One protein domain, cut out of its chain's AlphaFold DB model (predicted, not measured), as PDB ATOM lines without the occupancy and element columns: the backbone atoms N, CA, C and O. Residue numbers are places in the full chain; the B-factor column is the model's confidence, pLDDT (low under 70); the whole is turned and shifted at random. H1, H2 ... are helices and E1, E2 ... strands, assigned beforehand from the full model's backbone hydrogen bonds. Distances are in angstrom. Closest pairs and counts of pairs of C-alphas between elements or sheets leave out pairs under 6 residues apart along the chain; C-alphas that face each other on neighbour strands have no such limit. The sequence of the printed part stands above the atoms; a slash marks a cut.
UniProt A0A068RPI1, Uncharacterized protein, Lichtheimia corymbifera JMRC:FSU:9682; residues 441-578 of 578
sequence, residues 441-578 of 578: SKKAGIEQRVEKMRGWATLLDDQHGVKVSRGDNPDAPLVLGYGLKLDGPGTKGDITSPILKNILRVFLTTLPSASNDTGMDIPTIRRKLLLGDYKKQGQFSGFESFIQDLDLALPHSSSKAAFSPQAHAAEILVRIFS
ATOM      1  N   SER A 441     272.559 -12.501  23.538       86.38
ATOM      2  CA  SER A 441     273.761 -11.943  22.935       86.38
ATOM      3  C   SER A 441     274.523 -11.097  23.954       86.38
ATOM      4  O   SER A 441     273.951 -10.260  24.654       86.38
ATOM      5  N   LYS A 442     275.856 -11.221  23.978       84.94
ATOM      6  CA  LYS A 442     276.721 -10.324  24.767       84.94
ATOM      7  C   LYS A 442     276.565  -8.851  24.367       84.94
ATOM      8  O   LYS A 442     276.917  -7.984  25.159       84.94
ATOM      9  N   LYS A 443     276.048  -8.582  23.162       88.62
ATOM     10  CA  LYS A 443     275.770  -7.241  22.630       88.62
ATOM     11  C   LYS A 443     274.330  -6.775  22.875       88.62
ATOM     12  O   LYS A 443     273.993  -5.677  22.452       88.62
ATOM     13  N   ALA A 444     273.488  -7.587  23.524       91.00
ATOM     14  CA  ALA A 444     272.119  -7.198  23.843       91.00
ATOM     15  C   ALA A 444     272.124  -5.937  24.716       91.00
ATOM     16  O   ALA A 444     272.890  -5.863  25.690       91.00
ATOM     17  N   GLY A 445     271.281  -4.970  24.355       93.38
ATOM     18  CA  GLY A 445     271.077  -3.749  25.131       93.38
ATOM     19  C   GLY A 445     270.452  -4.042  26.496       93.38
ATOM     20  O   GLY A 445     269.939  -5.137  26.731       93.38
ATOM     21  N   ILE A 446     270.492  -3.060  27.398       93.19
ATOM     22  CA  ILE A 446     269.940  -3.192  28.757       93.19
ATOM     23  C   ILE A 446     268.454  -3.571  28.693       93.19
ATOM     24  O   ILE A 446     268.053  -4.539  29.326       93.19
ATOM     25  N   GLU A 447     267.675  -2.900  27.843       94.50
ATOM     26  CA  GLU A 447     266.238  -3.152  27.670       94.50
ATOM     27  C   GLU A 447     265.919  -4.591  27.240       94.50
ATOM     28  O   GLU A 447     265.090  -5.249  27.860       94.50
ATOM     29  N   GLN A 448     266.643  -5.132  26.252       93.06
ATOM     30  CA  GLN A 448     266.488  -6.536  25.843       93.06
ATOM     31  C   GLN A 448     266.801  -7.513  26.980       93.06
ATOM     32  O   GLN A 448     266.149  -8.545  27.115       93.06
ATOM     33  N   ARG A 449     267.812  -7.212  27.803       93.38
ATOM     34  CA  ARG A 449     268.162  -8.064  28.948       93.38
ATOM     35  C   ARG A 449     267.099  -7.993  30.033       93.38
ATOM     36  O   ARG A 449     266.790  -9.029  30.609       93.38
ATOM     37  N   VAL A 450     266.560  -6.806  30.305       94.62
ATOM     38  CA  VAL A 450     265.480  -6.607  31.280       94.62
ATOM     39  C   VAL A 450     264.228  -7.363  30.853       94.62
ATOM     40  O   VAL A 450     263.688  -8.101  31.669       94.62
ATOM     41  N   GLU A 451     263.823  -7.262  29.586       93.81
ATOM     42  CA  GLU A 451     262.648  -7.976  29.073       93.81
ATOM     43  C   GLU A 451     262.810  -9.496  29.196       93.81
ATOM     44  O   GLU A 451     261.932 -10.195  29.698       93.81
ATOM     45  N   LYS A 452     263.990 -10.016  28.846       92.81
ATOM     46  CA  LYS A 452     264.240 -11.453  28.965       92.81
ATOM     47  C   LYS A 452     264.315 -11.925  30.420       92.81
ATOM     48  O   LYS A 452     263.799 -12.988  30.748       92.81
ATOM     49  N   MET A 453     264.928 -11.137  31.307       95.50
ATOM     50  CA  MET A 453     264.943 -11.426  32.745       95.50
ATOM     51  C   MET A 453     263.534 -11.404  33.342       95.50
ATOM     52  O   MET A 453     263.225 -12.276  34.150       95.50
ATOM     53  N   ARG A 454     262.679 -10.466  32.915       94.75
ATOM     54  CA  ARG A 454     261.258 -10.415  33.282       94.75
ATOM     55  C   ARG A 454     260.542 -11.689  32.841       94.75
ATOM     56  O   ARG A 454     259.841 -12.293  33.645       94.75
ATOM     57  N   GLY A 455     260.761 -12.153  31.613       92.12
ATOM     58  CA  GLY A 455     260.148 -13.400  31.169       92.12
ATOM     59  C   GLY A 455     260.657 -14.630  31.922       92.12
ATOM     60  O   GLY A 455     259.848 -15.449  32.343       92.12
ATOM     61  N   TRP A 456     261.951 -14.726  32.235       93.81
ATOM     62  CA  TRP A 456     262.449 -15.786  33.124       93.81
ATOM     63  C   TRP A 456     261.878 -15.694  34.544       93.81
ATOM     64  O   TRP A 456     261.660 -16.726  35.171       93.81
ATOM     65  N   ALA A 457     261.607 -14.490  35.058       93.31
ATOM     66  CA  ALA A 457     260.980 -14.319  36.367       93.31
ATOM     67  C   ALA A 457     259.558 -14.907  36.407       93.31
ATOM     68  O   ALA A 457     259.153 -15.417  37.447       93.31
ATOM     69  N   THR A 458     258.834 -14.922  35.280       93.00
ATOM     70  CA  THR A 458     257.521 -15.593  35.182       93.00
ATOM     71  C   THR A 458     257.593 -17.120  35.230       93.00
ATOM     72  O   THR A 458     256.572 -17.757  35.469       93.00
ATOM     73  N   LEU A 459     258.782 -17.704  35.035       91.56
ATOM     74  CA  LEU A 459     259.026 -19.149  35.140       91.56
ATOM     75  C   LEU A 459     259.429 -19.578  36.558       91.56
ATOM     76  O   LEU A 459     259.671 -20.757  36.800       91.56
ATOM     77  N   LEU A 460     259.566 -18.636  37.497       91.81
ATOM     78  CA  LEU A 460     259.830 -18.985  38.887       91.81
ATOM     79  C   LEU A 460     258.606 -19.683  39.476       91.81
ATOM     80  O   LEU A 460     257.488 -19.182  39.374       91.81
ATOM     81  N   ASP A 461     258.837 -20.823  40.122       89.44
ATOM     82  CA  ASP A 461     257.788 -21.527  40.848       89.44
ATOM     83  C   ASP A 461     257.271 -20.707  42.049       89.44
ATOM     84  O   ASP A 461     257.882 -19.733  42.511       89.44
ATOM     85  N   ASP A 462     256.147 -21.151  42.609       89.56
ATOM     86  CA  ASP A 462     255.524 -20.502  43.760       89.56
ATOM     87  C   ASP A 462     256.417 -20.482  45.008       89.56
ATOM     88  O   ASP A 462     256.128 -19.717  45.919       89.56
ATOM     89  N   GLN A 463     257.481 -21.293  45.092       88.94
ATOM     90  CA  GLN A 463     258.399 -21.342  46.239       88.94
ATOM     91  C   GLN A 463     259.564 -20.355  46.105       88.94
ATOM     92  O   GLN A 463     260.109 -19.894  47.109       88.94
ATOM     93  N   HIS A 464     259.925 -19.996  44.878       90.94
ATOM     94  CA  HIS A 464     261.059 -19.141  44.554       90.94
ATOM     95  C   HIS A 464     260.638 -17.806  43.934       90.94
ATOM     96  O   HIS A 464     261.503 -16.990  43.607       90.94
ATOM     97  N   GLY A 465     259.334 -17.554  43.805       90.50
ATOM     98  CA  GLY A 465     258.786 -16.276  43.375       90.50
ATOM     99  C   GLY A 465     259.298 -15.115  44.231       90.50
ATOM    100  O   GLY A 465     259.258 -15.149  45.466       90.50
ATOM    101  N   VAL A 466     259.775 -14.074  43.553       92.50
ATOM    102  CA  VAL A 466     260.267 -12.830  44.150       92.50
ATOM    103  C   VAL A 466     259.455 -11.683  43.567       92.50
ATOM    104  O   VAL A 466     259.345 -11.562  42.350       92.50
ATOM    105  N   LYS A 467     258.898 -10.842  44.438       93.00
ATOM    106  CA  LYS A 467     258.234  -9.591  44.074       93.00
ATOM    107  C   LYS A 467     259.032  -8.434  44.640       93.00
ATOM    108  O   LYS A 467     259.260  -8.366  45.846       93.00
ATOM    109  N   VAL A 468     259.451  -7.521  43.773       92.50
ATOM    110  CA  VAL A 468     260.179  -6.314  44.178       92.50
ATOM    111  C   VAL A 468     259.320  -5.111  43.842       92.50
ATOM    112  O   VAL A 468     259.033  -4.842  42.680       92.50
ATOM    113  N   SER A 469     258.915  -4.371  44.868       92.94
ATOM    114  CA  SER A 469     258.154  -3.133  44.711       92.94
ATOM    115  C   SER A 469     258.883  -1.962  45.354       92.94
ATOM    116  O   SER A 469     259.777  -2.133  46.187       92.94
ATOM    117  N   ARG A 470     258.530  -0.746  44.940       92.44
ATOM    118  CA  ARG A 470     259.013   0.467  45.598       92.44
ATOM    119  C   ARG A 470     258.382   0.561  46.990       92.44
ATOM    120  O   ARG A 470     257.202   0.255  47.137       92.44
ATOM    121  N   GLY A 471     259.163   0.961  47.993       88.06
ATOM    122  CA  GLY A 471     258.658   1.170  49.352       88.06
ATOM    123  C   GLY A 471     257.545   2.227  49.426       88.06
ATOM    124  O   GLY A 471     257.370   3.024  48.504       88.06
ATOM    125  N   ASP A 472     256.824   2.258  50.551       85.56
ATOM    126  CA  ASP A 472     255.592   3.048  50.742       85.56
ATOM    127  C   ASP A 472     255.777   4.575  50.613       85.56
ATOM    128  O   ASP A 472     254.798   5.313  50.503       85.56
ATOM    129  N   ASN A 473     257.021   5.067  50.610       86.31
ATOM    130  CA  ASN A 473     257.344   6.473  50.392       86.31
ATOM    131  C   ASN A 473     257.852   6.704  48.951       86.31
ATOM    132  O   ASN A 473     259.044   6.510  48.688       86.31
ATOM    133  N   PRO A 474     256.992   7.149  48.013       78.94
ATOM    134  CA  PRO A 474     257.385   7.399  46.625       78.94
ATOM    135  C   PRO A 474     258.372   8.568  46.475       78.94
ATOM    136  O   PRO A 474     259.035   8.662  45.442       78.94
ATOM    137  N   ASP A 475     258.512   9.419  47.496       81.56
ATOM    138  CA  ASP A 475     259.436  10.557  47.499       81.56
ATOM    139  C   ASP A 475     260.802  10.209  48.110       81.56
ATOM    140  O   ASP A 475     261.762  10.973  47.975       81.56
ATOM    141  N   ALA A 476     260.933   9.047  48.763       80.00
ATOM    142  CA  ALA A 476     262.221   8.584  49.264       80.00
ATOM    143  C   ALA A 476     263.151   8.191  48.095       80.00
ATOM    144  O   ALA A 476     262.699   7.582  47.110       80.00
ATOM    145  N   PRO A 477     264.458   8.514  48.184       76.69
ATOM    146  CA  PRO A 477     265.432   8.067  47.199       76.69
ATOM    147  C   PRO A 477     265.457   6.537  47.165       76.69
ATOM    148  O   PRO A 477     265.513   5.877  48.204       76.69
ATOM    149  N   LEU A 478     265.398   5.975  45.957       78.19
ATOM    150  CA  LEU A 478     265.451   4.535  45.754       78.19
ATOM    151  C   LEU A 478     266.887   4.057  46.015       78.19
ATOM    152  O   LEU A 478     267.751   4.166  45.152       78.19
ATOM    153  N   VAL A 479     267.146   3.584  47.231       80.50
ATOM    154  CA  VAL A 479     268.433   3.004  47.639       80.50
ATOM    155  C   VAL A 479     268.230   1.511  47.878       80.50
ATOM    156  O   VAL A 479     267.181   1.099  48.387       80.50
ATOM    157  N   LEU A 480     269.210   0.694  47.489       82.75
ATOM    158  CA  LEU A 480     269.197  -0.740  47.767       82.75
ATOM    159  C   LEU A 480     269.105  -0.958  49.294       82.75
ATOM    160  O   LEU A 480     269.667  -0.204  50.078       82.75
ATOM    161  N   GLY A 481     268.292  -1.920  49.734       77.31
ATOM    162  CA  GLY A 481     268.091  -2.235  51.159       77.31
ATOM    163  C   GLY A 481     267.016  -1.423  51.902       77.31
ATOM    164  O   GLY A 481     266.311  -2.002  52.720       77.31
ATOM    165  N   TYR A 482     266.821  -0.132  51.597       78.75
ATOM    166  CA  TYR A 482     265.816   0.708  52.289       78.75
ATOM    167  C   TYR A 482     264.647   1.161  51.405       78.75
ATOM    168  O   TYR A 482     263.559   1.431  51.908       78.75
ATOM    169  N   GLY A 483     264.856   1.261  50.089       79.31
ATOM    170  CA  GLY A 483     263.847   1.733  49.134       79.31
ATOM    171  C   GLY A 483     263.040   0.626  48.448       79.31
ATOM    172  O   GLY A 483     262.079   0.931  47.740       79.31
ATOM    173  N   LEU A 484     263.426  -0.641  48.632       88.56
ATOM    174  CA  LEU A 484     262.794  -1.801  48.005       88.56
ATOM    175  C   LEU A 484     262.008  -2.610  49.031       88.56
ATOM    176  O   LEU A 484     262.539  -2.998  50.067       88.56
ATOM    177  N   LYS A 485     260.756  -2.919  48.703       89.00
ATOM    178  CA  LYS A 485     259.942  -3.895  49.419       89.00
ATOM    179  C   LYS A 485     260.057  -5.237  48.704       89.00
ATOM    180  O   LYS A 485     259.655  -5.368  47.546       89.00
ATOM    181  N   LEU A 486     260.655  -6.200  49.400       89.75
ATOM    182  CA  LEU A 486     260.938  -7.545  48.910       89.75
ATOM    183  C   LEU A 486     259.895  -8.517  49.471       89.75
ATOM    184  O   LEU A 486     259.959  -8.898  50.637       89.75
ATOM    185  N   ASP A 487     258.952  -8.938  48.637       88.38
ATOM    186  CA  ASP A 487     257.885  -9.871  49.006       88.38
ATOM    187  C   ASP A 487     258.027 -11.204  48.252       88.38
ATOM    188  O   ASP A 487     258.636 -11.287  47.187       88.38
ATOM    189  N   GLY A 488     257.429 -12.262  48.799       89.75
ATOM    190  CA  GLY A 488     257.439 -13.606  48.216       89.75
ATOM    191  C   GLY A 488     258.237 -14.630  49.035       89.75
ATOM    192  O   GLY A 488     258.901 -14.287  50.011       89.75
ATOM    193  N   PRO A 489     258.123 -15.923  48.711       85.75
ATOM    194  CA  PRO A 489     258.867 -16.974  49.402       85.75
ATOM    195  C   PRO A 489     260.336 -17.044  48.963       85.75
ATOM    196  O   PRO A 489     261.199 -17.298  49.806       85.75
ATOM    197  N   GLY A 490     260.647 -16.683  47.711       84.19
ATOM    198  CA  GLY A 490     262.023 -16.611  47.212       84.19
ATOM    199  C   GLY A 490     262.877 -15.544  47.908       84.19
ATOM    200  O   GLY A 490     264.099 -15.663  47.940       84.19
ATOM    201  N   THR A 491     262.254 -14.532  48.524       85.56
ATOM    202  CA  THR A 491     262.961 -13.499  49.301       85.56
ATOM    203  C   THR A 491     263.253 -13.920  50.737       85.56
ATOM    204  O   THR A 491     264.054 -13.263  51.390       85.56
ATOM    205  N   LYS A 492     262.639 -14.997  51.247       85.50
ATOM    206  CA  LYS A 492     262.795 -15.464  52.641       85.50
ATOM    207  C   LYS A 492     263.770 -16.634  52.784       85.50
ATOM    208  O   LYS A 492     264.230 -16.911  53.895       85.50
ATOM    209  N   GLY A 493     264.042 -17.332  51.685       83.12
ATOM    210  CA  GLY A 493     264.916 -18.499  51.626       83.12
ATOM    211  C   GLY A 493     266.350 -18.192  51.192       83.12
ATOM    212  O   GLY A 493     266.763 -17.042  51.028       83.12
ATOM    213  N   ASP A 494     267.109 -19.267  51.008       85.56
ATOM    214  CA  ASP A 494     268.392 -19.240  50.313       85.56
ATOM    215  C   ASP A 494     268.151 -18.994  48.817       85.56
ATOM    216  O   ASP A 494     267.119 -19.389  48.270       85.56
ATOM    217  N   ILE A 495     269.114 -18.392  48.114       89.81
ATOM    218  CA  ILE A 495     269.033 -18.283  46.650       89.81
ATOM    219  C   ILE A 495     269.382 -19.657  46.061       89.81
ATOM    220  O   ILE A 495     270.507 -19.886  45.623       89.81
ATOM    221  N   THR A 496     268.447 -20.604  46.094       87.94
ATOM    222  CA  THR A 496     268.635 -21.984  45.604       87.94
ATOM    223  C   THR A 496     268.149 -22.176  44.177       87.94
ATOM    224  O   THR A 496     268.752 -22.968  43.452       87.94
ATOM    225  N   SER A 497     267.125 -21.427  43.748       92.06
ATOM    226  CA  SER A 497     266.553 -21.545  42.401       92.06
ATOM    227  C   SER A 497     267.592 -21.245  41.312       92.06
ATOM    228  O   SER A 497     268.143 -20.137  41.275       92.06
ATOM    229  N   PRO A 498     267.856 -22.189  40.387       90.19
ATOM    230  CA  PRO A 498     268.769 -21.958  39.270       90.19
ATOM    231  C   PRO A 498     268.302 -20.830  38.341       90.19
ATOM    232  O   PRO A 498     269.128 -20.060  37.846       90.19
ATOM    233  N   ILE A 499     266.984 -20.688  38.150       90.81
ATOM    234  CA  ILE A 499     266.381 -19.618  37.343       90.81
ATOM    235  C   ILE A 499     266.655 -18.265  38.008       90.81
ATOM    236  O   ILE A 499     267.207 -17.368  37.367       90.81
ATOM    237  N   LEU A 500     266.387 -18.145  39.314       93.38
ATOM    238  CA  LEU A 500     266.644 -16.919  40.075       93.38
ATOM    239  C   LEU A 500     268.134 -16.553  40.071       93.38
ATOM    240  O   LEU A 500     268.491 -15.404  39.811       93.38
ATOM    241  N   LYS A 501     269.024 -17.534  40.277       93.25
ATOM    242  CA  LYS A 501     270.478 -17.326  40.176       93.25
ATOM    243  C   LYS A 501     270.884 -16.803  38.803       93.25
ATOM    244  O   LYS A 501     271.734 -15.919  38.721       93.25
ATOM    245  N   ASN A 502     270.309 -17.321  37.719       93.06
ATOM    246  CA  ASN A 502     270.640 -16.840  36.382       93.06
ATOM    247  C   ASN A 502     270.103 -15.431  36.114       93.06
ATOM    248  O   ASN A 502     270.830 -14.636  35.518       93.06
ATOM    249  N   ILE A 503     268.896 -15.103  36.583       94.44
ATOM    250  CA  ILE A 503     268.345 -13.743  36.508       94.44
ATOM    251  C   ILE A 503     269.300 -12.769  37.201       94.44
ATOM    252  O   ILE A 503     269.791 -11.834  36.572       94.44
ATOM    253  N   LEU A 504     269.663 -13.045  38.456       95.88
ATOM    254  CA  LEU A 504     270.586 -12.206  39.221       95.88
ATOM    255  C   LEU A 504     271.978 -12.137  38.578       95.88
ATOM    256  O   LEU A 504     272.592 -11.074  38.526       95.88
ATOM    257  N   ARG A 505     272.471 -13.239  38.006       94.56
ATOM    258  CA  ARG A 505     273.742 -13.268  37.269       94.56
ATOM    259  C   ARG A 505     273.712 -12.351  36.048       94.56
ATOM    260  O   ARG A 505     274.684 -11.636  35.817       94.56
ATOM    261  N   VAL A 506     272.644 -12.388  35.251       93.00
ATOM    262  CA  VAL A 506     272.499 -11.520  34.073       93.00
ATOM    263  C   VAL A 506     272.321 -10.068  34.504       93.00
ATOM    264  O   VAL A 506     272.976  -9.199  33.927       93.00
ATOM    265  N   PHE A 507     271.563  -9.816  35.567       96.00
ATOM    266  CA  PHE A 507     271.425  -8.504  36.189       96.00
ATOM    267  C   PHE A 507     272.781  -7.910  36.607       96.00
ATOM    268  O   PHE A 507     273.097  -6.783  36.247       96.00
ATOM    269  N   LEU A 508     273.664  -8.680  37.249       95.00
ATOM    270  CA  LEU A 508     275.008  -8.186  37.583       95.00
ATOM    271  C   LEU A 508     275.822  -7.771  36.343       95.00
ATOM    272  O   LEU A 508     276.682  -6.903  36.441       95.00
ATOM    273  N   THR A 509     275.554  -8.350  35.164       92.81
ATOM    274  CA  THR A 509     276.216  -7.932  33.911       92.81
ATOM    275  C   THR A 509     275.637  -6.662  33.292       92.81
ATOM    276  O   THR A 509     276.251  -6.123  32.373       92.81
ATOM    277  N   THR A 510     274.465  -6.199  33.743       93.38
ATOM    278  CA  THR A 510     273.877  -4.928  33.288       93.38
ATOM    279  C   THR A 510     274.366  -3.737  34.096       93.38
ATOM    280  O   THR A 510     274.167  -2.602  33.674       93.38
ATOM    281  N   LEU A 511     275.005  -3.978  35.241       93.81
ATOM    282  CA  LEU A 511     275.513  -2.925  36.106       93.81
ATOM    283  C   LEU A 511     276.882  -2.415  35.624       93.81
ATOM    284  O   LEU A 511     277.701  -3.202  35.135       93.81
ATOM    285  N   PRO A 512     277.160  -1.107  35.765       88.06
ATOM    286  CA  PRO A 512     278.473  -0.561  35.460       88.06
ATOM    287  C   PRO A 512     279.529  -1.161  36.396       88.06
ATOM    288  O   PRO A 512     279.297  -1.346  37.590       88.06
ATOM    289  N   SER A 513     280.713  -1.451  35.856       83.25
ATOM    290  CA  SER A 513     281.857  -1.876  36.666       83.25
ATOM    291  C   SER A 513     282.395  -0.680  37.454       83.25
ATOM    292  O   SER A 513     283.144   0.128  36.912       83.25
ATOM    293  N   ALA A 514     281.987  -0.547  38.714       81.06
ATOM    294  CA  ALA A 514     282.556   0.415  39.650       81.06
ATOM    295  C   ALA A 514     283.559  -0.293  40.575       81.06
ATOM    296  O   ALA A 514     283.255  -1.350  41.125       81.06
ATOM    297  N   SER A 515     284.759   0.268  40.728       76.75
ATOM    298  CA  SER A 515     285.679  -0.143  41.790       76.75
ATOM    299  C   SER A 515     285.355   0.671  43.042       76.75
ATOM    300  O   SER A 515     285.509   1.893  43.021       76.75
ATOM    301  N   ASN A 516     284.921   0.007  44.109       80.06
ATOM    302  CA  ASN A 516     284.747   0.616  45.426       80.06
ATOM    303  C   ASN A 516     285.863   0.177  46.383       80.06
ATOM    304  O   ASN A 516     286.316  -0.966  46.340       80.06
ATOM    305  N   ASP A 517     286.244   1.061  47.308       84.06
ATOM    306  CA  ASP A 517     287.240   0.784  48.360       84.06
ATOM    307  C   ASP A 517     286.721  -0.180  49.448       84.06
ATOM    308  O   ASP A 517     287.462  -0.579  50.343       84.06
ATOM    309  N   THR A 518     285.449  -0.584  49.378       84.69
ATOM    310  CA  THR A 518     284.794  -1.485  50.342       84.69
ATOM    311  C   THR A 518     285.290  -2.931  50.254       84.69
ATOM    312  O   THR A 518     284.920  -3.755  51.088       84.69
ATOM    313  N   GLY A 519     286.111  -3.265  49.250       85.38
ATOM    314  CA  GLY A 519     286.592  -4.628  49.001       85.38
ATOM    315  C   GLY A 519     285.532  -5.570  48.420       85.38
ATOM    316  O   GLY A 519     285.841  -6.724  48.132       85.38
ATOM    317  N   MET A 520     284.304  -5.082  48.215       90.56
ATOM    318  CA  MET A 520     283.229  -5.791  47.530       90.56
ATOM    319  C   MET A 520     283.054  -5.215  46.128       90.56
ATOM    320  O   MET A 520     282.747  -4.038  45.961       90.56
ATOM    321  N   ASP A 521     283.235  -6.057  45.115       93.19
ATOM    322  CA  ASP A 521     283.043  -5.708  43.710       93.19
ATOM    323  C   ASP A 521     282.022  -6.641  43.029       93.19
ATOM    324  O   ASP A 521     281.686  -7.727  43.518       93.19
ATOM    325  N   ILE A 522     281.500  -6.218  41.873       94.69
ATOM    326  CA  ILE A 522     280.524  -7.000  41.093       94.69
ATOM    327  C   ILE A 522     281.043  -8.417  40.743       94.69
ATOM    328  O   ILE A 522     280.271  -9.377  40.866       94.69
ATOM    329  N   PRO A 523     282.322  -8.617  40.348       93.06
ATOM    330  CA  PRO A 523     282.901  -9.952  40.176       93.06
ATOM    331  C   PRO A 523     282.827 -10.847  41.423       93.06
ATOM    332  O   PRO A 523     282.519 -12.036  41.294       93.06
ATOM    333  N   THR A 524     283.070 -10.302  42.615       92.31
ATOM    334  CA  THR A 524     283.008 -11.045  43.884       92.31
ATOM    335  C   THR A 524     281.578 -11.446  44.220       92.31
ATOM    336  O   THR A 524     281.331 -12.608  44.545       92.31
ATOM    337  N   ILE A 525     280.610 -10.542  44.043       94.75
ATOM    338  CA  ILE A 525     279.180 -10.850  44.218       94.75
ATOM    339  C   ILE A 525     278.749 -11.957  43.255       94.75
ATOM    340  O   ILE A 525     278.076 -12.908  43.656       94.75
ATOM    341  N   ARG A 526     279.172 -11.876  41.986       94.19
ATOM    342  CA  ARG A 526     278.895 -12.912  40.984       94.19
ATOM    343  C   ARG A 526     279.493 -14.260  41.385       94.19
ATOM    344  O   ARG A 526     278.836 -15.281  41.198       94.19
ATOM    345  N   ARG A 527     280.718 -14.275  41.925       92.44
ATOM    346  CA  ARG A 527     281.366 -15.496  42.425       92.44
ATOM    347  C   ARG A 527     280.548 -16.118  43.557       92.44
ATOM    348  O   ARG A 527     280.161 -17.275  43.427       92.44
ATOM    349  N   LYS A 528     280.217 -15.335  44.589       94.19
ATOM    350  CA  LYS A 528     279.384 -15.771  45.724       94.19
ATOM    351  C   LYS A 528     278.039 -16.348  45.271       94.19
ATOM    352  O   LYS A 528     277.607 -17.398  45.746       94.19
ATOM    353  N   LEU A 529     277.395 -15.698  44.298       94.50
ATOM    354  CA  LEU A 529     276.120 -16.144  43.729       94.50
ATOM    355  C   LEU A 529     276.224 -17.520  43.057       94.50
ATOM    356  O   LEU A 529     275.342 -18.363  43.236       94.50
ATOM    357  N   LEU A 530     277.295 -17.757  42.296       89.38
ATOM    358  CA  LEU A 530     277.502 -19.015  41.575       89.38
ATOM    359  C   LEU A 530     277.955 -20.149  42.502       89.38
ATOM    360  O   LEU A 530     277.469 -21.268  42.355       89.38
ATOM    361  N   LEU A 531     278.812 -19.864  43.483       88.12
ATOM    362  CA  LEU A 531     279.285 -20.860  44.451       88.12
ATOM    363  C   LEU A 531     278.243 -21.208  45.530       88.12
ATOM    364  O   LEU A 531     278.415 -22.178  46.262       88.12
ATOM    365  N   GLY A 532     277.118 -20.486  45.577       87.19
ATOM    366  CA  GLY A 532     276.039 -20.758  46.528       87.19
ATOM    367  C   GLY A 532     276.344 -20.260  47.940       87.19
ATOM    368  O   GLY A 532     275.854 -20.840  48.908       87.19
ATOM    369  N   ASP A 533     277.128 -19.186  48.048       88.38
ATOM    370  CA  ASP A 533     277.538 -18.596  49.325       88.38
ATOM    371  C   ASP A 533     276.431 -17.738  49.969       88.38
ATOM    372  O   ASP A 533     276.488 -17.445  51.162       88.38
ATOM    373  N   TYR A 534     275.380 -17.383  49.216       90.69
ATOM    374  CA  TYR A 534     274.184 -16.696  49.728       90.69
ATOM    375  C   TYR A 534     273.194 -17.666  50.382       90.69
ATOM    376  O   TYR A 534     272.056 -17.841  49.934       90.69
ATOM    377  N   LYS A 535     273.661 -18.307  51.453       87.19
ATOM    378  CA  LYS A 535     272.818 -19.027  52.411       87.19
ATOM    379  C   LYS A 535     272.305 -18.052  53.463       87.19
ATOM    380  O   LYS A 535     272.931 -17.024  53.707       87.19
ATOM    381  N   LYS A 536     271.195 -18.378  54.109       83.75
ATOM    382  CA  LYS A 536     270.609 -17.604  55.197       83.75
ATOM    383  C   LYS A 536     271.636 -17.419  56.316       83.75
ATOM    384  O   LYS A 536     272.029 -18.383  56.975       83.75
ATOM    385  N   GLN A 537     272.069 -16.179  56.531       80.62
ATOM    386  CA  GLN A 537     273.026 -15.812  57.575       80.62
ATOM    387  C   GLN A 537     272.283 -15.098  58.705       80.62
ATOM    388  O   GLN A 537     272.044 -13.891  58.682       80.62
ATOM    389  N   GLY A 538     271.885 -15.871  59.718       87.25
ATOM    390  CA  GLY A 538     271.148 -15.351  60.865       87.25
ATOM    391  C   GLY A 538     269.735 -14.898  60.490       87.25
ATOM    392  O   GLY A 538     268.888 -15.726  60.143       87.25
ATOM    393  N   GLN A 539     269.468 -13.596  60.622       85.06
ATOM    394  CA  GLN A 539     268.157 -13.006  60.330       85.06
ATOM    395  C   GLN A 539     267.961 -12.685  58.846       85.06
ATOM    396  O   GLN A 539     266.816 -12.659  58.405       85.06
ATOM    397  N   PHE A 540     269.049 -12.502  58.094       86.69
ATOM    398  CA  PHE A 540     268.978 -12.130  56.687       86.69
ATOM    399  C   PHE A 540     268.793 -13.354  55.798       86.69
ATOM    400  O   PHE A 540     269.494 -14.364  55.947       86.69
ATOM    401  N   SER A 541     267.865 -13.261  54.850       90.62
ATOM    402  CA  SER A 541     267.734 -14.260  53.791       90.62
ATOM    403  C   SER A 541     268.937 -14.232  52.843       90.62
ATOM    404  O   SER A 541     269.737 -13.287  52.837       90.62
ATOM    405  N   GLY A 542     269.075 -15.263  52.002       90.62
ATOM    406  CA  GLY A 542     270.110 -15.266  50.968       90.62
ATOM    407  C   GLY A 542     269.945 -14.093  49.994       90.62
ATOM    408  O   GLY A 542     270.929 -13.475  49.593       90.62
ATOM    409  N   PHE A 543     268.697 -13.741  49.664       92.25
ATOM    410  CA  PHE A 543     268.384 -12.615  48.784       92.25
ATOM    411  C   PHE A 543     268.682 -11.260  49.441       92.25
ATOM    412  O   PHE A 543     269.271 -10.393  48.804       92.25
ATOM    413  N   GLU A 544     268.353 -11.079  50.722       91.56
ATOM    414  CA  GLU A 544     268.700  -9.861  51.471       91.56
ATOM    415  C   GLU A 544     270.216  -9.687  51.591       91.56
ATOM    416  O   GLU A 544     270.731  -8.594  51.361       91.56
ATOM    417  N   SER A 545     270.936 -10.782  51.849       93.12
ATOM    418  CA  SER A 545     272.403 -10.791  51.891       93.12
ATOM    419  C   SER A 545     273.006 -10.389  50.538       93.12
ATOM    420  O   SER A 545     273.968  -9.625  50.486       93.12
ATOM    421  N   PHE A 546     272.412 -10.842  49.427       95.38
ATOM    422  CA  PHE A 546     272.799 -10.415  48.079       95.38
ATOM    423  C   PHE A 546     272.564  -8.917  47.851       95.38
ATOM    424  O   PHE A 546     273.434  -8.242  47.299       95.38
ATOM    425  N   ILE A 547     271.418  -8.380  48.281       94.62
ATOM    426  CA  ILE A 547     271.111  -6.947  48.153       94.62
ATOM    427  C   ILE A 547     272.061  -6.100  49.005       94.62
ATOM    428  O   ILE A 547     272.486  -5.041  48.550       94.62
ATOM    429  N   GLN A 548     272.436  -6.568  50.196       92.75
ATOM    430  CA  GLN A 548     273.404  -5.889  51.056       92.75
ATOM    431  C   GLN A 548     274.804  -5.861  50.432       92.75
ATOM    432  O   GLN A 548     275.421  -4.800  50.354       92.75
ATOM    433  N   ASP A 549     275.290  -7.003  49.941       94.38
ATOM    434  CA  ASP A 549     276.574  -7.080  49.236       94.38
ATOM    435  C   ASP A 549     276.573  -6.166  47.994       94.38
ATOM    436  O   ASP A 549     277.567  -5.494  47.711       94.38
ATOM    437  N   LEU A 550     275.442  -6.090  47.283       94.69
ATOM    438  CA  LEU A 550     275.259  -5.204  46.135       94.69
ATOM    439  C   LEU A 550     275.264  -3.719  46.513       94.69
ATOM    440  O   LEU A 550     275.857  -2.918  45.790       94.69
ATOM    441  N   ASP A 551     274.635  -3.354  47.630       92.88
ATOM    442  CA  ASP A 551     274.644  -1.983  48.143       92.88
ATOM    443  C   ASP A 551     276.075  -1.530  48.475       92.88
ATOM    444  O   ASP A 551     276.479  -0.440  48.075       92.88
ATOM    445  N   LEU A 552     276.883  -2.414  49.078       92.19
ATOM    446  CA  LEU A 552     278.301  -2.167  49.379       92.19
ATOM    447  C   LEU A 552     279.185  -2.037  48.128       92.19
ATOM    448  O   LEU A 552     280.184  -1.305  48.141       92.19
ATOM    449  N   ALA A 553     278.854  -2.759  47.055       92.19
ATOM    450  CA  ALA A 553     279.628  -2.751  45.815       92.19
ATOM    451  C   ALA A 553     279.307  -1.568  44.890       92.19
ATOM    452  O   ALA A 553     280.108  -1.248  44.011       92.19
ATOM    453  N   LEU A 554     278.159  -0.910  45.062       92.56
ATOM    454  CA  LEU A 554     277.770   0.247  44.258       92.56
ATOM    455  C   LEU A 554     278.068   1.548  45.017       92.56
ATOM    456  O   LEU A 554     277.707   1.673  46.181       92.56
ATOM    457  N   PRO A 555     278.751   2.534  44.409       87.12
ATOM    458  CA  PRO A 555     279.156   3.742  45.122       87.12
ATOM    459  C   PRO A 555     277.942   4.571  45.553       87.12
ATOM    460  O   PRO A 555     277.069   4.889  44.738       87.12
ATOM    461  N   HIS A 556     277.926   4.989  46.822       84.25
ATOM    462  CA  HIS A 556     276.961   5.965  47.320       84.25
ATOM    463  C   HIS A 556     277.279   7.338  46.717       84.25
ATOM    464  O   HIS A 556     278.269   7.981  47.070       84.25
ATOM    465  N   SER A 557     276.437   7.828  45.807       78.50
ATOM    466  CA  SER A 557     276.545   9.216  45.362       78.50
ATOM    467  C   SER A 557     276.021  10.133  46.471       78.50
ATOM    468  O   SER A 557     274.816  10.209  46.700       78.50
ATOM    469  N   SER A 558     276.913  10.865  47.143       68.38
ATOM    470  CA  SER A 558     276.546  11.876  48.152       68.38
ATOM    471  C   SER A 558     275.794  13.082  47.563       68.38
ATOM    472  O   SER A 558     275.193  13.873  48.289       68.38
ATOM    473  N   SER A 559     275.804  13.220  46.235       63.16
ATOM    474  CA  SER A 559     275.048  14.225  45.495       63.16
ATOM    475  C   SER A 559     273.632  13.725  45.207       63.16
ATOM    476  O   SER A 559     273.466  12.593  44.754       63.16
ATOM    477  N   LYS A 560     272.620  14.593  45.373       63.59
ATOM    478  CA  LYS A 560     271.212  14.402  44.947       63.59
ATOM    479  C   LYS A 560     271.043  14.243  43.419       63.59
ATOM    480  O   LYS A 560     270.008  14.603  42.863       63.59
ATOM    481  N   ALA A 561     272.063  13.769  42.712       64.12
ATOM    482  CA  ALA A 561     271.982  13.469  41.298       64.12
ATOM    483  C   ALA A 561     270.972  12.334  41.094       64.12
ATOM    484  O   ALA A 561     271.080  11.278  41.712       64.12
ATOM    485  N   ALA A 562     270.003  12.549  40.205       64.88
ATOM    486  CA  ALA A 562     268.910  11.623  39.907       64.88
ATOM    487  C   ALA A 562     269.351  10.259  39.322       64.88
ATOM    488  O   ALA A 562     268.508   9.432  39.002       64.88
ATOM    489  N   PHE A 563     270.657  10.012  39.188       78.56
ATOM    490  CA  PHE A 563     271.236   8.837  38.540       78.56
ATOM    491  C   PHE A 563     272.347   8.223  39.398       78.56
ATOM    492  O   PHE A 563     273.494   8.108  38.963       78.56
ATOM    493  N   SER A 564     272.034   7.853  40.642       90.12
ATOM    494  CA  SER A 564     272.960   7.030  41.421       90.12
ATOM    495  C   SER A 564     272.979   5.597  40.857       90.12
ATOM    496  O   SER A 564     271.931   5.086  40.446       90.12
ATOM    497  N   PRO A 565     274.134   4.903  40.838       90.44
ATOM    498  CA  PRO A 565     274.197   3.502  40.411       90.44
ATOM    499  C   PRO A 565     273.278   2.583  41.227       90.44
ATOM    500  O   PRO A 565     272.728   1.630  40.683       90.44
ATOM    501  N   GLN A 566     273.065   2.902  42.507       91.44
ATOM    502  CA  GLN A 566     272.141   2.191  43.395       91.44
ATOM    503  C   GLN A 566     270.680   2.383  42.979       91.44
ATOM    504  O   GLN A 566     269.942   1.405  42.901       91.44
ATOM    505  N   ALA A 567     270.276   3.614  42.646       90.31
ATOM    506  CA  ALA A 567     268.928   3.894  42.156       90.31
ATOM    507  C   ALA A 567     268.673   3.196  40.820       90.31
ATOM    508  O   ALA A 567     267.625   2.582  40.643       90.31
ATOM    509  N   HIS A 568     269.658   3.206  39.919       92.50
ATOM    510  CA  HIS A 568     269.567   2.496  38.646       92.50
ATOM    511  C   HIS A 568     269.452   0.973  38.832       92.50
ATOM    512  O   HIS A 568     268.604   0.329  38.217       92.50
ATOM    513  N   ALA A 569     270.267   0.389  39.716       94.12
ATOM    514  CA  ALA A 569     270.206  -1.033  40.042       94.12
ATOM    515  C   ALA A 569     268.850  -1.425  40.653       94.12
ATOM    516  O   ALA A 569     268.251  -2.423  40.253       94.12
ATOM    517  N   ALA A 570     268.348  -0.617  41.588       93.06
ATOM    518  CA  ALA A 570     267.060  -0.831  42.227       93.06
ATOM    519  C   ALA A 570     265.891  -0.694  41.236       93.06
ATOM    520  O   ALA A 570     264.969  -1.507  41.266       93.06
ATOM    521  N   GLU A 571     265.945   0.274  40.317       93.38
ATOM    522  CA  GLU A 571     264.954   0.436  39.251       93.38
ATOM    523  C   GLU A 571     264.919  -0.787  38.327       93.38
ATOM    524  O   GLU A 571     263.845  -1.304  38.027       93.38
ATOM    525  N   ILE A 572     266.086  -1.303  37.926       95.25
ATOM    526  CA  ILE A 572     266.163  -2.526  37.123       95.25
ATOM    527  C   ILE A 572     265.564  -3.719  37.885       95.25
ATOM    528  O   ILE A 572     264.797  -4.476  37.295       95.25
ATOM    529  N   LEU A 573     265.858  -3.886  39.180       94.81
ATOM    530  CA  LEU A 573     265.281  -4.975  39.985       94.81
ATOM    531  C   LEU A 573     263.757  -4.885  40.068       94.81
ATOM    532  O   LEU A 573     263.085  -5.897  39.872       94.81
ATOM    533  N   VAL A 574     263.209  -3.686  40.292       94.38
ATOM    534  CA  VAL A 574     261.756  -3.461  40.244       94.38
ATOM    535  C   VAL A 574     261.224  -3.852  38.871       94.38
ATOM    536  O   VAL A 574     260.273  -4.611  38.786       94.38
ATOM    537  N   ARG A 575     261.864  -3.429  37.777       95.12
ATOM    538  CA  ARG A 575     261.416  -3.777  36.421       95.12
ATOM    539  C   ARG A 575     261.506  -5.269  36.092       95.12
ATOM    540  O   ARG A 575     260.818  -5.696  35.172       95.12
ATOM    541  N   ILE A 576     262.346  -6.047  36.766       94.94
ATOM    542  CA  ILE A 576     262.445  -7.497  36.542       94.94
ATOM    543  C   ILE A 576     261.375  -8.246  37.347       94.94
ATOM    544  O   ILE A 576     260.791  -9.195  36.831       94.94
ATOM    545  N   PHE A 577     261.123  -7.821  38.589       94.69
ATOM    546  CA  PHE A 577     260.320  -8.558  39.574       94.69
ATOM    547  C   PHE A 577     258.993  -7.872  39.964       94.69
ATOM    548  O   PHE A 577     258.367  -8.275  40.946       94.69
ATOM    549  N   SER A 578     258.579  -6.824  39.245       91.38
ATOM    550  CA  SER A 578     257.232  -6.230  39.316       91.38
ATOM    551  C   SER A 578     256.232  -7.066  38.533       91.38
ATOM    552  O   SER A 578     255.180  -7.408  39.111       91.38
TER     553      SER A 578
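AT A GLANCE: This is residues 441 to 578 of the 578 residues of an uncharacterized protein of Lichtheimia corymbifera JMRC:FSU:9682 (UniProt A0A068RPI1). Five helices make an up-and-down bundle: H2, H3 and H4 follow one another side by side, H5 comes near H2 and close to H4 without clearly touching either, and H1 packs on H2 and on the last part of H5, residues 572 to 577. A small hairpin of two short strands, E1 and E2, packs on the later part of H5. The printed part has 138 residues, with five named helices and two named strands in the order H1 E1 E2 H2 H3 H4 H5; the sheet, E1 - E2, is antiparallel. The class is mostly helix, though the named elements hold 68 residues, under half of those printed. The whole is compact, with a radius of gyration of the C-alphas of 14.2 A, and rounded, spanning 40 by 37 by 32 A.

HOW THE PARTS SIT: In the bundle, each helix runs against the helix before it in the chain. H1, residues 446 to 457, touches H2, residues 498 to 510, at a shallow tilt of 12 degrees, opposite ways; their closest C-alphas, of Met 453 and Ile 503, are 5.6 A apart. H2 forms a helical hairpin with H3, residues 522 to 531, at 11 degrees, with the closest C-alphas, of Arg 505 and Arg 526, 6.4 A apart. H3 forms another with H4, residues 542 to 553, at 21 degrees, closest at the C-alphas of Ile 522 and Ala 553, 6.4 A. H4 is close to but not clearly touching H5, residues 565 to 577: the C-alphas of Asp 551 and Gln 566 are 6.8 A apart. H5, with residues 572 to 577 alone, touches H1 at a steep tilt of 42 degrees, the same way; the closest C-alphas, of Arg 454 and Ile 576, are 4.5 A apart. H2 and H5 are near each other, while H1 and H3 are apart. E1, residues 467 to 470, and E2, residues 484 to 487, form an antiparallel hairpin, with N 467 and O 487 2.8 A apart and N 469 and O 485 3.0 A apart, both within hydrogen-bond range. The closest C-alphas of E1 and H5, of Lys 467 and Phe 577, are 5.1 A apart. In H1, H2, H3, H4 and H5 every O i to N i+4 pair is within hydrogen-bond range.

IN THESE COORDINATES: H1 begins at C-alpha 446, (269.940, -3.192, 28.757), and is 16.2 A long. E1 measures 10.2 A and E2 9.5 A. H2 is 18.8 A long, H3 14.3 A and H4 16.5 A. H5, 18.4 A, ends at C-alpha 577, (260.320, -8.558, 39.574).

THE WHOLE: The C-alphas farthest apart, of Asp 461 and Ser 559, are 40.0 A apart. The printed part has no cut and ends at the chain's last residue, 578. The links E1 to E2, H2 to H3 and H4 to H5 are long. The mean pLDDT of the printed part is 88.7; residues 558 to 562 are under 70.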